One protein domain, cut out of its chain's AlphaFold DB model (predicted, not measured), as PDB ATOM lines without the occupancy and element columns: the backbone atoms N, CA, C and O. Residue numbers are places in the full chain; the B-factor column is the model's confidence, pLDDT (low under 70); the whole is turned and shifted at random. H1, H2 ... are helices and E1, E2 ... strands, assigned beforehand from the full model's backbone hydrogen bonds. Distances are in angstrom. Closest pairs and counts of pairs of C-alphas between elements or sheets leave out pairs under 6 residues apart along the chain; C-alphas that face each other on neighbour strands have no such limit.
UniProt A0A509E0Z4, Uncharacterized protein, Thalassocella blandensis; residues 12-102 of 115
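This is residues 12 to 102 of the 115 residues of an uncharacterized protein of Thalassocella blandensis (UniProt A0A509E0Z4). The domain is one thin, nearly flat antiparallel sheet, in the order E2, E3, E4, E5, E6, E7, with the long strands E3 and E4 side by side in it. Small helices H1 and H2 sit at one end of that long pair, and E1 lies off beyond the E2 edge. The printed part has 91 residues, running E1, E2, E3, H1, H2, E4, E5, E6, E7, of mixed class. It is only just loose, close to compact, with a radius of gyration of the C-alphas of 15.0 A and spans of 40 by 35 by 18 A.

E1, residues 16 to 18, pairs with no named strand; residues 12 to 13 pair antiparallel with its residues 16 to 17. E2, residues 30 to 34, an edge strand, forms a hairpin with E3, residues 40 to 48, with N 33 and O 41 2.8 A apart. H1, residues 51 to 57, only grazes the sheet; its Ala 54 has its C-alpha 6.1 A from that of Leu 48, the closest pair with E3. H2, residues 63 to 66, touches H1, the closest C-alphas being those of Asn 55 and Val 63, 5.9 A apart, and is not on the sheet. Each O i to N i+4 pair in H1 is within hydrogen-bond range; H2 is too short for such a pair. E4, residues 72 to 81, is antiparallel to E3 at 166 degrees, with N 44 and O 76 2.9 A apart. E4, E5, residues 86 to 88, E6, residues 92 to 95, and E7, residues 98 to 101, form a meander, each strand the antiparallel neighbour of the one before, with N 79 and O 88 at 2.8 A, N 87 and O 94 at 2.8 A, and N 93 and O 100 at 2.9 A.

E1 begins at C-alpha 16, (0.280, -18.155, -27.640). E3 is 25.3 A long and E4 28.9 A, from first to last C-alpha. E7 ends at C-alpha 101, (-13.107, 8.693, -22.978).

The C-alphas of Pro 36 and Asp 64, the two farthest apart, are 40.7 A apart. The printed part has no cut. The link from E1 to E2 is long, and residues 21 and 24 to 26 in it have pLDDT under 70.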
ATOM      1  N   MET A  12      -1.881 -14.573 -22.530       86.00
ATOM      2  CA  MET A  12      -0.898 -14.798 -23.583       86.00
ATOM      3  C   MET A  12       0.476 -15.045 -22.961       86.00
ATOM      4  O   MET A  12       0.896 -14.316 -22.061       86.00
ATOM      5  N   ARG A  13       1.190 -16.057 -23.455       87.00
ATOM      6  CA  ARG A  13       2.605 -16.294 -23.152       87.00
ATOM      7  C   ARG A  13       3.303 -16.703 -24.439       87.00
ATOM      8  O   ARG A  13       2.815 -17.588 -25.123       87.00
ATOM      9  N   ASN A  14       4.431 -16.073 -24.766       87.25
ATOM     10  CA  ASN A  14       5.186 -16.357 -25.995       87.25
ATOM     11  C   ASN A  14       4.319 -16.311 -27.269       87.25
ATOM     12  O   ASN A  14       4.432 -17.182 -28.123       87.25
ATOM     13  N   ASN A  15       3.444 -15.306 -27.386       83.12
ATOM     14  CA  ASN A  15       2.505 -15.133 -28.505       83.12
ATOM     15  C   ASN A  15       1.472 -16.262 -28.681       83.12
ATOM     16  O   ASN A  15       0.817 -16.340 -29.720       83.12
ATOM     17  N   GLU A  16       1.292 -17.104 -27.664       84.38
ATOM     18  CA  GLU A  16       0.280 -18.155 -27.640       84.38
ATOM     19  C   GLU A  16      -0.778 -17.862 -26.576       84.38
ATOM     20  O   GLU A  16      -0.464 -17.486 -25.440       84.38
ATOM     21  N   TRP A  17      -2.043 -18.041 -26.945       86.44
ATOM     22  CA  TRP A  17      -3.184 -17.941 -26.047       86.44
ATOM     23  C   TRP A  17      -3.411 -19.243 -25.279       86.44
ATOM     24  O   TRP A  17      -3.604 -20.309 -25.862       86.44
ATOM     25  N   PHE A  18      -3.490 -19.131 -23.957       84.75
ATOM     26  CA  PHE A  18      -3.807 -20.225 -23.041       84.75
ATOM     27  C   PHE A  18      -5.159 -19.981 -22.381       84.75
ATOM     28  O   PHE A  18      -5.516 -18.838 -22.101       84.75
ATOM     29  N   ASN A  19      -5.906 -21.051 -22.093       81.69
ATOM     30  CA  ASN A  19      -7.261 -20.995 -21.520       81.69
ATOM     31  C   ASN A  19      -8.284 -20.217 -22.374       81.69
ATOM     32  O   ASN A  19      -9.293 -19.760 -21.843       81.69
ATOM     33  N   ALA A  20      -8.034 -20.092 -23.684       76.31
ATOM     34  CA  ALA A  20      -8.808 -19.261 -24.603       76.31
ATOM     35  C   ALA A  20     -10.296 -19.635 -24.690       76.31
ATOM     36  O   ALA A  20     -11.112 -18.735 -24.799       76.31
ATOM     37  N   GLY A  21     -10.663 -20.925 -24.622       66.81
ATOM     38  CA  GLY A  21     -12.047 -21.407 -24.428       66.81
ATOM     39  C   GLY A  21     -13.159 -20.759 -25.281       66.81
ATOM     40  O   GLY A  21     -14.321 -20.820 -24.891       66.81
ATOM     41  N   GLY A  22     -12.819 -20.107 -26.396       70.88
ATOM     42  CA  GLY A  22     -13.652 -19.129 -27.096       70.88
ATOM     43  C   GLY A  22     -13.282 -19.009 -28.576       70.88
ATOM     44  O   GLY A  22     -12.653 -19.901 -29.139       70.88
ATOM     45  N   GLU A  23     -13.690 -17.918 -29.222       73.06
ATOM     46  CA  GLU A  23     -13.434 -17.670 -30.645       73.06
ATOM     47  C   GLU A  23     -12.002 -17.156 -30.849       73.06
ATOM     48  O   GLU A  23     -11.657 -16.077 -30.369       73.06
ATOM     49  N   GLY A  24     -11.176 -17.911 -31.578       62.12
ATOM     50  CA  GLY A  24      -9.797 -17.543 -31.916       62.12
ATOM     51  C   GLY A  24      -8.860 -18.753 -31.908       62.12
ATOM     52  O   GLY A  24      -9.073 -19.711 -31.167       62.12
ATOM     53  N   SER A  25      -7.821 -18.731 -32.745       67.31
ATOM     54  CA  SER A  25      -6.739 -19.722 -32.686       67.31
ATOM     55  C   SER A  25      -5.688 -19.317 -31.639       67.31
ATOM     56  O   SER A  25      -5.604 -18.139 -31.284       67.31
ATOM     57  N   PRO A  26      -4.842 -20.251 -31.164       63.34
ATOM     58  CA  PRO A  26      -3.780 -19.946 -30.202       63.34
ATOM     59  C   PRO A  26      -2.850 -18.798 -30.620       63.34
ATOM     60  O   PRO A  26      -2.316 -18.118 -29.755       63.34
ATOM     61  N   SER A  27      -2.708 -18.533 -31.923       70.81
ATOM     62  CA  SER A  27      -1.887 -17.441 -32.474       70.81
ATOM     63  C   SER A  27      -2.720 -16.372 -33.193       70.81
ATOM     64  O   SER A  27      -2.211 -15.647 -34.049       70.81
ATOM     65  N   ALA A  28      -4.025 -16.302 -32.925       75.94
ATOM     66  CA  ALA A  28      -4.903 -15.384 -33.633       75.94
ATOM     67  C   ALA A  28      -4.671 -13.926 -33.223       75.94
ATOM     68  O   ALA A  28      -4.505 -13.596 -32.048       75.94
ATOM     69  N   LYS A  29      -4.774 -13.045 -34.228       87.31
ATOM     70  CA  LYS A  29      -4.849 -11.587 -34.056       87.31
ATOM     71  C   LYS A  29      -6.135 -11.138 -33.366       87.31
ATOM     72  O   LYS A  29      -6.201 -10.009 -32.911       87.31
ATOM     73  N   TYR A  30      -7.146 -11.997 -33.306       90.62
ATOM     74  CA  TYR A  30      -8.408 -11.734 -32.634       90.62
ATOM     75  C   TYR A  30      -8.749 -12.907 -31.725       90.62
ATOM     76  O   TYR A  30      -8.669 -14.067 -32.135       90.62
ATOM     77  N   LEU A  31      -9.152 -12.583 -30.506       91.38
ATOM     78  CA  LEU A  31      -9.617 -13.533 -29.518       91.38
ATOM     79  C   LEU A  31     -10.845 -12.958 -28.818       91.38
ATOM     80  O   LEU A  31     -10.806 -11.832 -28.324       91.38
ATOM     81  N   LYS A  32     -11.901 -13.761 -28.687       92.25
ATOM     82  CA  LYS A  32     -13.058 -13.443 -27.851       92.25
ATOM     83  C   LYS A  32     -13.435 -14.618 -26.968       92.25
ATOM     84  O   LYS A  32     -13.761 -15.702 -27.442       92.25
ATOM     85  N   VAL A  33     -13.461 -14.367 -25.668       91.44
ATOM     86  CA  VAL A  33     -13.730 -15.368 -24.639       91.44
ATOM     87  C   VAL A  33     -14.934 -14.937 -23.827       91.44
ATOM     88  O   VAL A  33     -14.957 -13.837 -23.272       91.44
ATOM     89  N   LYS A  34     -15.928 -15.821 -23.738       91.31
ATOM     90  CA  LYS A  34     -17.068 -15.678 -22.835       91.31
ATOM     91  C   LYS A  34     -16.940 -16.716 -21.733       91.31
ATOM     92  O   LYS A  34     -16.875 -17.910 -22.008       91.31
ATOM     93  N   TYR A  35     -16.911 -16.261 -20.492       89.94
ATOM     94  CA  TYR A  35     -16.724 -17.135 -19.343       89.94
ATOM     95  C   TYR A  35     -18.067 -17.596 -18.758       89.94
ATOM     96  O   TYR A  35     -19.074 -16.902 -18.922       89.94
ATOM     97  N   PRO A  36     -18.105 -18.724 -18.015       89.50
ATOM     98  CA  PRO A  36     -19.340 -19.228 -17.403       89.50
ATOM     99  C   PRO A  36     -20.018 -18.235 -16.454       89.50
ATOM    100  O   PRO A  36     -21.239 -18.204 -16.363       89.50
ATOM    101  N   ASN A  37     -19.235 -17.385 -15.783       88.56
ATOM    102  CA  ASN A  37     -19.759 -16.344 -14.899       88.56
ATOM    103  C   ASN A  37     -20.312 -15.115 -15.648       88.56
ATOM    104  O   ASN A  37     -20.701 -14.145 -15.007       88.56
ATOM    105  N   GLY A  38     -20.332 -15.147 -16.983       90.31
ATOM    106  CA  GLY A  38     -20.848 -14.090 -17.848       90.31
ATOM    107  C   GLY A  38     -19.805 -13.071 -18.302       90.31
ATOM    108  O   GLY A  38     -20.102 -12.302 -19.215       90.31
ATOM    109  N   ASP A  39     -18.606 -13.061 -17.709       92.06
ATOM    110  CA  ASP A  39     -17.550 -12.122 -18.094       92.06
ATOM    111  C   ASP A  39     -17.171 -12.295 -19.566       92.06
ATOM    112  O   ASP A  39     -17.233 -13.399 -20.124       92.06
ATOM    113  N   VAL A  40     -16.716 -11.207 -20.180       92.25
ATOM    114  CA  VAL A  40     -16.231 -11.209 -21.561       92.25
ATOM    115  C   VAL A  40     -14.848 -10.579 -21.623       92.25
ATOM    116  O   VAL A  40     -14.618  -9.520 -21.040       92.25
ATOM    117  N   ALA A  41     -13.942 -11.225 -22.354       92.25
ATOM    118  CA  ALA A  41     -12.682 -10.640 -22.793       92.25
ATOM    119  C   ALA A  41     -12.612 -10.676 -24.320       92.25
ATOM    120  O   ALA A  41     -12.811 -11.736 -24.910       92.25
ATOM    121  N   THR A  42     -12.283  -9.546 -24.936       93.19
ATOM    122  CA  THR A  42     -11.934  -9.471 -26.356       93.19
ATOM    123  C   THR A  42     -10.565  -8.830 -26.487       93.19
ATOM    124  O   THR A  42     -10.301  -7.823 -25.830       93.19
ATOM    125  N   VAL A  43      -9.707  -9.402 -27.325       92.62
ATOM    126  CA  VAL A  43      -8.402  -8.842 -27.674       92.62
ATOM    127  C   VAL A  43      -8.260  -8.849 -29.188       92.62
ATOM    128  O   VAL A  43      -8.497  -9.876 -29.818       92.62
ATOM    129  N   GLU A  44      -7.869  -7.715 -29.758       93.62
ATOM    130  CA  GLU A  44      -7.634  -7.558 -31.192       93.62
ATOM    131  C   GLU A  44      -6.309  -6.831 -31.450       93.62
ATOM    132  O   GLU A  44      -6.048  -5.772 -30.883       93.62
ATOM    133  N   PHE A  45      -5.470  -7.407 -32.307       93.75
ATOM    134  CA  PHE A  45      -4.221  -6.821 -32.781       93.75
ATOM    135  C   PHE A  45      -4.454  -6.137 -34.125       93.75
ATOM    136  O   PHE A  45      -4.862  -6.779 -35.098       93.75
ATOM    137  N   ILE A  46      -4.134  -4.850 -34.189       94.81
ATOM    138  CA  ILE A  46      -4.357  -3.996 -35.354       94.81
ATOM    139  C   ILE A  46      -3.029  -3.349 -35.732       94.81
ATOM    140  O   ILE A  46      -2.359  -2.767 -34.885       94.81
ATOM    141  N   ASN A  47      -2.652  -3.429 -37.006       96.31
ATOM    142  CA  ASN A  47      -1.507  -2.683 -37.518       96.31
ATOM    143  C   ASN A  47      -1.978  -1.316 -38.010       96.31
ATOM    144  O   ASN A  47      -2.957  -1.231 -38.753       96.31
ATOM    145  N   LEU A  48      -1.283  -0.266 -37.587       96.88
ATOM    146  CA  LEU A  48      -1.486   1.100 -38.042       96.88
ATOM    147  C   LEU A  48      -0.201   1.555 -38.721       96.88
ATOM    148  O   LEU A  48       0.833   1.726 -38.076       96.88
ATOM    149  N   ASP A  49      -0.281   1.732 -40.035       97.75
ATOM    150  CA  ASP A  49       0.893   2.011 -40.864       97.75
ATOM    151  C   ASP A  49       1.267   3.501 -40.882       97.75
ATOM    152  O   ASP A  49       2.347   3.867 -41.341       97.75
ATOM    153  N   SER A  50       0.383   4.377 -40.396       97.19
ATOM    154  CA  SER A  50       0.577   5.824 -40.424       97.19
ATOM    155  C   SER A  50      -0.222   6.554 -39.343       97.19
ATOM    156  O   SER A  50      -1.208   6.040 -38.807       97.19
ATOM    157  N   LEU A  51       0.172   7.807 -39.103       96.25
ATOM    158  CA  LEU A  51      -0.557   8.747 -38.254       96.25
ATOM    159  C   LEU A  51      -1.999   8.977 -38.739       96.25
ATOM    160  O   LEU A  51      -2.916   9.018 -37.927       96.25
ATOM    161  N   ASP A  52      -2.226   9.053 -40.053       96.62
ATOM    162  CA  ASP A  52      -3.574   9.191 -40.631       96.62
ATOM    163  C   ASP A  52      -4.464   7.977 -40.314       96.62
ATOM    164  O   ASP A  52      -5.615   8.126 -39.899       96.62
ATOM    165  N   ALA A  53      -3.914   6.759 -40.414       97.00
ATOM    166  CA  ALA A  53      -4.643   5.542 -40.063       97.00
ATOM    167  C   ALA A  53      -5.038   5.526 -38.576       97.00
ATOM    168  O   ALA A  53      -6.154   5.123 -38.230       97.00
ATOM    169  N   ALA A  54      -4.148   6.000 -37.701       95.19
ATOM    170  CA  ALA A  54      -4.416   6.113 -36.275       95.19
ATOM    171  C   ALA A  54      -5.442   7.207 -35.952       95.19
ATOM    172  O   ALA A  54      -6.400   6.924 -35.232       95.19
ATOM    173  N   ASN A  55      -5.327   8.393 -36.554       94.56
ATOM    174  CA  ASN A  55      -6.319   9.467 -36.449       94.56
ATOM    175  C   ASN A  55      -7.704   8.999 -36.919       94.56
ATOM    176  O   ASN A  55      -8.707   9.223 -36.248       94.56
ATOM    177  N   LYS A  56      -7.785   8.243 -38.017       95.38
ATOM    178  CA  LYS A  56      -9.048   7.656 -38.485       95.38
ATOM    179  C   LYS A  56      -9.626   6.639 -37.496       95.38
ATOM    180  O   LYS A  56     -10.841   6.584 -37.298       95.38
ATOM    181  N   ARG A  57      -8.783   5.796 -36.889       94.75
ATOM    182  CA  ARG A  57      -9.225   4.761 -35.940       94.75
ATOM    183  C   ARG A  57      -9.668   5.365 -34.605       94.75
ATOM    184  O   ARG A  57     -10.696   4.929 -34.071       94.75
ATOM    185  N   TYR A  58      -8.941   6.362 -34.109       92.88
ATOM    186  CA  TYR A  58      -9.102   6.999 -32.799       92.88
ATOM    187  C   TYR A  58      -9.449   8.489 -32.911       92.88
ATOM    188  O   TYR A  58      -8.933   9.299 -32.152       92.88
ATOM    189  N   ALA A  59     -10.373   8.838 -33.811       92.00
ATOM    190  CA  ALA A  59     -10.727  10.222 -34.164       92.00
ATOM    191  C   ALA A  59     -11.145  11.133 -32.997       92.00
ATOM    192  O   ALA A  59     -11.141  12.351 -33.123       92.00
ATOM    193  N   GLU A  60     -11.530  10.547 -31.868       89.31
ATOM    194  CA  GLU A  60     -11.972  11.264 -30.672       89.31
ATOM    195  C   GLU A  60     -10.807  11.585 -29.710       89.31
ATOM    196  O   GLU A  60     -10.999  12.245 -28.695       89.31
ATOM    197  N   THR A  61      -9.597  11.080 -29.974       88.06
ATOM    198  CA  THR A  61      -8.414  11.225 -29.106       88.06
ATOM    199  C   THR A  61      -7.343  12.052 -29.823       88.06
ATOM    200  O   THR A  61      -7.221  11.921 -31.039       88.06
ATOM    201  N   PRO A  62      -6.545  12.878 -29.120       87.94
ATOM    202  CA  PRO A  62      -5.458  13.635 -29.746       87.94
ATOM    203  C   PRO A  62      -4.277  12.712 -30.086       87.94
ATOM    204  O   PRO A  62      -3.296  12.643 -29.351       87.94
ATOM    205  N   VAL A  63      -4.392  11.947 -31.174       91.94
ATOM    206  CA  VAL A  63      -3.380  10.961 -31.595       91.94
ATOM    207  C   VAL A  63      -2.044  11.626 -31.924       91.94
ATOM    208  O   VAL A  63      -0.990  11.059 -31.642       91.94
ATOM    209  N   ASP A  64      -2.080  12.837 -32.481       91.12
ATOM    210  CA  ASP A  64      -0.879  13.606 -32.821       91.12
ATOM    211  C   ASP A  64      -0.012  13.905 -31.579       91.12
ATOM    212  O   ASP A  64       1.216  13.932 -31.669       91.12
ATOM    213  N   ASP A  65      -0.635  14.027 -30.400       90.19
ATOM    214  CA  ASP A  65       0.042  14.305 -29.128       90.19
ATOM    215  C   ASP A  65       0.656  13.049 -28.484       90.19
ATOM    216  O   ASP A  65       1.343  13.141 -27.464       90.19
ATOM    217  N   TRP A  66       0.428  11.853 -29.044       89.94
ATOM    218  CA  TRP A  66       0.928  10.603 -28.458       89.94
ATOM    219  C   TRP A  66       2.454  10.470 -28.539       89.94
ATOM    220  O   TRP A  66       3.036   9.712 -27.763       89.94
ATOM    221  N   GLY A  67       3.104  11.182 -29.469       90.38
ATOM    222  CA  GLY A  67       4.559  11.134 -29.656       90.38
ATOM    223  C   GLY A  67       5.077   9.770 -30.133       90.38
ATOM    224  O   GLY A  67       6.170   9.359 -29.750       90.38
ATOM    225  N   ILE A  68       4.277   9.047 -30.923       90.94
ATOM    226  CA  ILE A  68       4.577   7.692 -31.403       90.94
ATOM    227  C   ILE A  68       5.025   7.726 -32.870       90.94
ATOM    228  O   ILE A  68       4.379   8.352 -33.711       90.94
ATOM    229  N   GLU A  69       6.100   7.001 -33.184       94.62
ATOM    230  CA  GLU A  69       6.570   6.775 -34.555       94.62
ATOM    231  C   GLU A  69       5.895   5.541 -35.176       94.62
ATOM    232  O   GLU A  69       5.738   4.511 -34.523       94.62
ATOM    233  N   TYR A  70       5.508   5.642 -36.450       95.25
ATOM    234  CA  TYR A  70       4.798   4.597 -37.197       95.25
ATOM    235  C   TYR A  70       5.756   3.817 -38.119       95.25
ATOM    236  O   TYR A  70       6.734   4.401 -38.595       95.25
ATOM    237  N   PRO A  71       5.485   2.531 -38.431       96.81
ATOM    238  CA  PRO A  71       4.265   1.768 -38.138       96.81
ATOM    239  C   PRO A  71       4.210   1.216 -36.708       96.81
ATOM    240  O   PRO A  71       5.236   0.886 -36.115       96.81
ATOM    241  N   ILE A  72       2.993   1.039 -36.186       95.44
ATOM    242  CA  ILE A  72       2.756   0.426 -34.871       95.44
ATOM    243  C   ILE A  72       1.745  -0.714 -34.934       95.44
ATOM    244  O   ILE A  72       0.849  -0.737 -35.778       95.44
ATOM    245  N   THR A  73       1.846  -1.634 -33.977       94.75
ATOM    246  CA  THR A  73       0.783  -2.595 -33.674       94.75
ATOM    247  C   THR A  73       0.081  -2.165 -32.394       94.75
ATOM    248  O   THR A  73       0.698  -2.101 -31.331       94.75
ATOM    249  N   VAL A  74      -1.216  -1.892 -32.491       94.12
ATOM    250  CA  VAL A  74      -2.077  -1.604 -31.345       94.12
ATOM    251  C   VAL A  74      -2.773  -2.879 -30.898       94.12
ATOM    252  O   VAL A  74      -3.189  -3.700 -31.718       94.12
ATOM    253  N   VAL A  75      -2.910  -3.032 -29.583       93.31
ATOM    254  CA  VAL A  75      -3.704  -4.093 -28.969       93.31
ATOM    255  C   VAL A  75      -4.935  -3.463 -28.344       93.31
ATOM    256  O   VAL A  75      -4.852  -2.770 -27.332       93.31
ATOM    257  N   GLU A  76      -6.090  -3.708 -28.944       94.88
ATOM    258  CA  GLU A  76      -7.369  -3.290 -28.398       94.88
ATOM    259  C   GLU A  76      -7.899  -4.361 -27.451       94.88
ATOM    260  O   GLU A  76      -8.094  -5.515 -27.834       94.88
ATOM    261  N   VAL A  77      -8.141  -3.975 -26.199       92.38
ATOM    262  CA  VAL A  77      -8.638  -4.878 -25.159       92.38
ATOM    263  C   VAL A  77     -10.012  -4.412 -24.702       92.38
ATOM    264  O   VAL A  77     -10.204  -3.263 -24.311       92.38
ATOM    265  N   THR A  78     -10.977  -5.328 -24.718       94.56
ATOM    266  CA  THR A  78     -12.280  -5.155 -24.072       94.56
ATOM    267  C   THR A  78     -12.409  -6.143 -22.923       94.56
ATOM    268  O   THR A  78     -12.192  -7.339 -23.105       94.56
ATOM    269  N   MET A  79     -12.807  -5.662 -21.749       93.31
ATOM    270  CA  MET A  79     -13.166  -6.485 -20.596       93.31
ATOM    271  C   MET A  79     -14.532  -6.053 -20.077       93.31
ATOM    272  O   MET A  79     -14.746  -4.877 -19.790       93.31
ATOM    273  N   ILE A  80     -15.447  -7.001 -19.924       93.19
ATOM    274  CA  ILE A  80     -16.760  -6.778 -19.316       93.19
ATOM    275  C   ILE A  80     -16.853  -7.702 -18.110       93.19
ATOM    276  O   ILE A  80     -16.807  -8.922 -18.273       93.19
ATOM    277  N   ALA A  81     -16.976  -7.119 -16.919       91.38
ATOM    278  CA  ALA A  81     -17.266  -7.871 -15.706       91.38
ATOM    279  C   ALA A  81     -18.788  -8.002 -15.577       91.38
ATOM    280  O   ALA A  81     -19.495  -7.008 -15.389       91.38
ATOM    281  N   ALA A  82     -19.303  -9.219 -15.721       90.56
ATOM    282  CA  ALA A  82     -20.734  -9.468 -15.649       90.56
ATOM    283  C   ALA A  82     -21.293  -9.134 -14.265       90.56
ATOM    284  O   ALA A  82     -20.596  -9.202 -13.252       90.56
ATOM    285  N   ASN A  83     -22.580  -8.784 -14.236       89.62
ATOM    286  CA  ASN A  83     -23.291  -8.374 -13.022       89.62
ATOM    287  C   ASN A  83     -22.645  -7.162 -12.324       89.62
ATOM    288  O   ASN A  83     -22.741  -7.011 -11.108       89.62
ATOM    289  N   SER A  84     -21.975  -6.301 -13.092       88.50
ATOM    290  CA  SER A  84     -21.379  -5.054 -12.618       88.50
ATOM    291  C   SER A  84     -21.560  -3.946 -13.656       88.50
ATOM    292  O   SER A  84     -21.839  -4.215 -14.824       88.50
ATOM    293  N   ASN A  85     -21.332  -2.700 -13.243       88.25
ATOM    294  CA  ASN A  85     -21.269  -1.544 -14.143       88.25
ATOM    295  C   ASN A  85     -19.823  -1.242 -14.568       88.25
ATOM    296  O   ASN A  85     -19.447  -0.076 -14.696       88.25
ATOM    297  N   ILE A  86     -18.997  -2.285 -14.704       91.12
ATOM    298  CA  ILE A  86     -17.584  -2.165 -15.055       91.12
ATOM    299  C   ILE A  86     -17.344  -2.742 -16.447       91.12
ATOM    300  O   ILE A  86     -17.507  -3.940 -16.701       91.12
ATOM    301  N   ARG A  87     -16.902  -1.867 -17.345       92.69
ATOM    302  CA  ARG A  87     -16.503  -2.185 -18.707       92.69
ATOM    303  C   ARG A  87     -15.241  -1.415 -19.049       92.69
ATOM    304  O   ARG A  87     -15.222  -0.196 -18.988       92.69
ATOM    305  N   PHE A  88     -14.229  -2.125 -19.510       92.44
ATOM    306  CA  PHE A  88     -13.088  -1.543 -20.199       92.44
ATOM    307  C   PHE A  88     -13.263  -1.819 -21.683       92.44
ATOM    308  O   PHE A  88     -13.530  -2.956 -22.067       92.44
ATOM    309  N   GLY A  89     -13.158  -0.794 -22.512       92.88
ATOM    310  CA  GLY A  89     -13.203  -0.910 -23.961       92.88
ATOM    311  C   GLY A  89     -12.107  -0.067 -24.608       92.88
ATOM    312  O   GLY A  89     -11.534   0.806 -23.958       92.88
ATOM    313  N   PRO A  90     -11.839  -0.283 -25.905       90.56
ATOM    314  CA  PRO A  90     -10.708   0.339 -26.593       90.56
ATOM    315  C   PRO A  90     -10.840   1.855 -26.784       90.56
ATOM    316  O   PRO A  90      -9.849   2.521 -27.050       90.56
ATOM    317  N   LYS A  91     -12.053   2.405 -26.671       90.31
ATOM    318  CA  LYS A  91     -12.339   3.843 -26.844       90.31
ATOM    319  C   LYS A  91     -13.025   4.480 -25.638       90.31
ATOM    320  O   LYS A  91     -13.199   5.691 -25.579       90.31
ATOM    321  N   GLU A  92     -13.479   3.653 -24.706       92.31
ATOM    322  CA  GLU A  92     -14.353   4.054 -23.612       92.31
ATOM    323  C   GLU A  92     -14.209   3.053 -22.472       92.31
ATOM    324  O   GLU A  92     -14.285   1.840 -22.685       92.31
ATOM    325  N   THR A  93     -14.046   3.565 -21.259       92.06
ATOM    326  CA  THR A  93     -14.110   2.784 -20.026       92.06
ATOM    327  C   THR A  93     -15.262   3.297 -19.168       92.06
ATOM    328  O   THR A  93     -15.417   4.496 -18.970       92.06
ATOM    329  N   THR A  94     -16.077   2.388 -18.644       92.81
ATOM    330  CA  THR A  94     -17.179   2.672 -17.724       92.81
ATOM    331  C   THR A  94     -16.924   1.980 -16.397       92.81
ATOM    332  O   THR A  94     -16.702   0.771 -16.369       92.81
ATOM    333  N   ILE A  95     -16.961   2.727 -15.294       90.88
ATOM    334  CA  ILE A  95     -16.767   2.198 -13.940       90.88
ATOM    335  C   ILE A  95     -17.771   2.872 -13.015       90.88
ATOM    336  O   ILE A  95     -17.699   4.074 -12.789       90.88
ATOM    337  N   GLY A  96     -18.733   2.111 -12.486       84.62
ATOM    338  CA  GLY A  96     -19.658   2.622 -11.466       84.62
ATOM    339  C   GLY A  96     -20.499   3.827 -11.918       84.62
ATOM    340  O   GLY A  96     -20.869   4.654 -11.094       84.62
ATOM    341  N   GLY A  97     -20.778   3.948 -13.220       84.75
ATOM    342  CA  GLY A  97     -21.490   5.089 -13.813       84.75
ATOM    343  C   GLY A  97     -20.586   6.234 -14.290       84.75
ATOM    344  O   GLY A  97     -21.048   7.087 -15.042       84.75
ATOM    345  N   ILE A  98     -19.298   6.229 -13.933       89.44
ATOM    346  CA  ILE A  98     -18.292   7.143 -14.488       89.44
ATOM    347  C   ILE A  98     -17.889   6.650 -15.873       89.44
ATOM    348  O   ILE A  98     -17.729   5.448 -16.089       89.44
ATOM    349  N   ASN A  99     -17.701   7.588 -16.799       92.19
ATOM    350  CA  ASN A  99     -17.335   7.303 -18.171       92.19
ATOM    351  C   ASN A  99     -16.037   8.029 -18.552       92.19
ATOM    352  O   ASN A  99     -15.968   9.254 -18.495       92.19
ATOM    353  N   LEU A 100     -15.009   7.260 -18.901       90.62
ATOM    354  CA  LEU A 100     -13.686   7.732 -19.290       90.62
ATOM    355  C   LEU A 100     -13.522   7.546 -20.801       90.62
ATOM    356  O   LEU A 100     -13.576   6.418 -21.299       90.62
ATOM    357  N   LYS A 101     -13.305   8.647 -21.521       91.31
ATOM    358  CA  LYS A 101     -13.107   8.693 -22.978       91.31
ATOM    359  C   LYS A 101     -11.953   9.619 -23.322       91.31
ATOM    360  O   LYS A 101     -11.577  10.455 -22.503       91.31
ATOM    361  N   ASN A 102     -11.450   9.486 -24.547       87.06
ATOM    362  CA  ASN A 102     -10.557  10.460 -25.185       87.06
ATOM    363  C   ASN A 102      -9.292  10.743 -24.360       87.06
ATOM    364  O   ASN A 102      -8.769  11.854 -24.348       87.06
TER     365      ASN A 102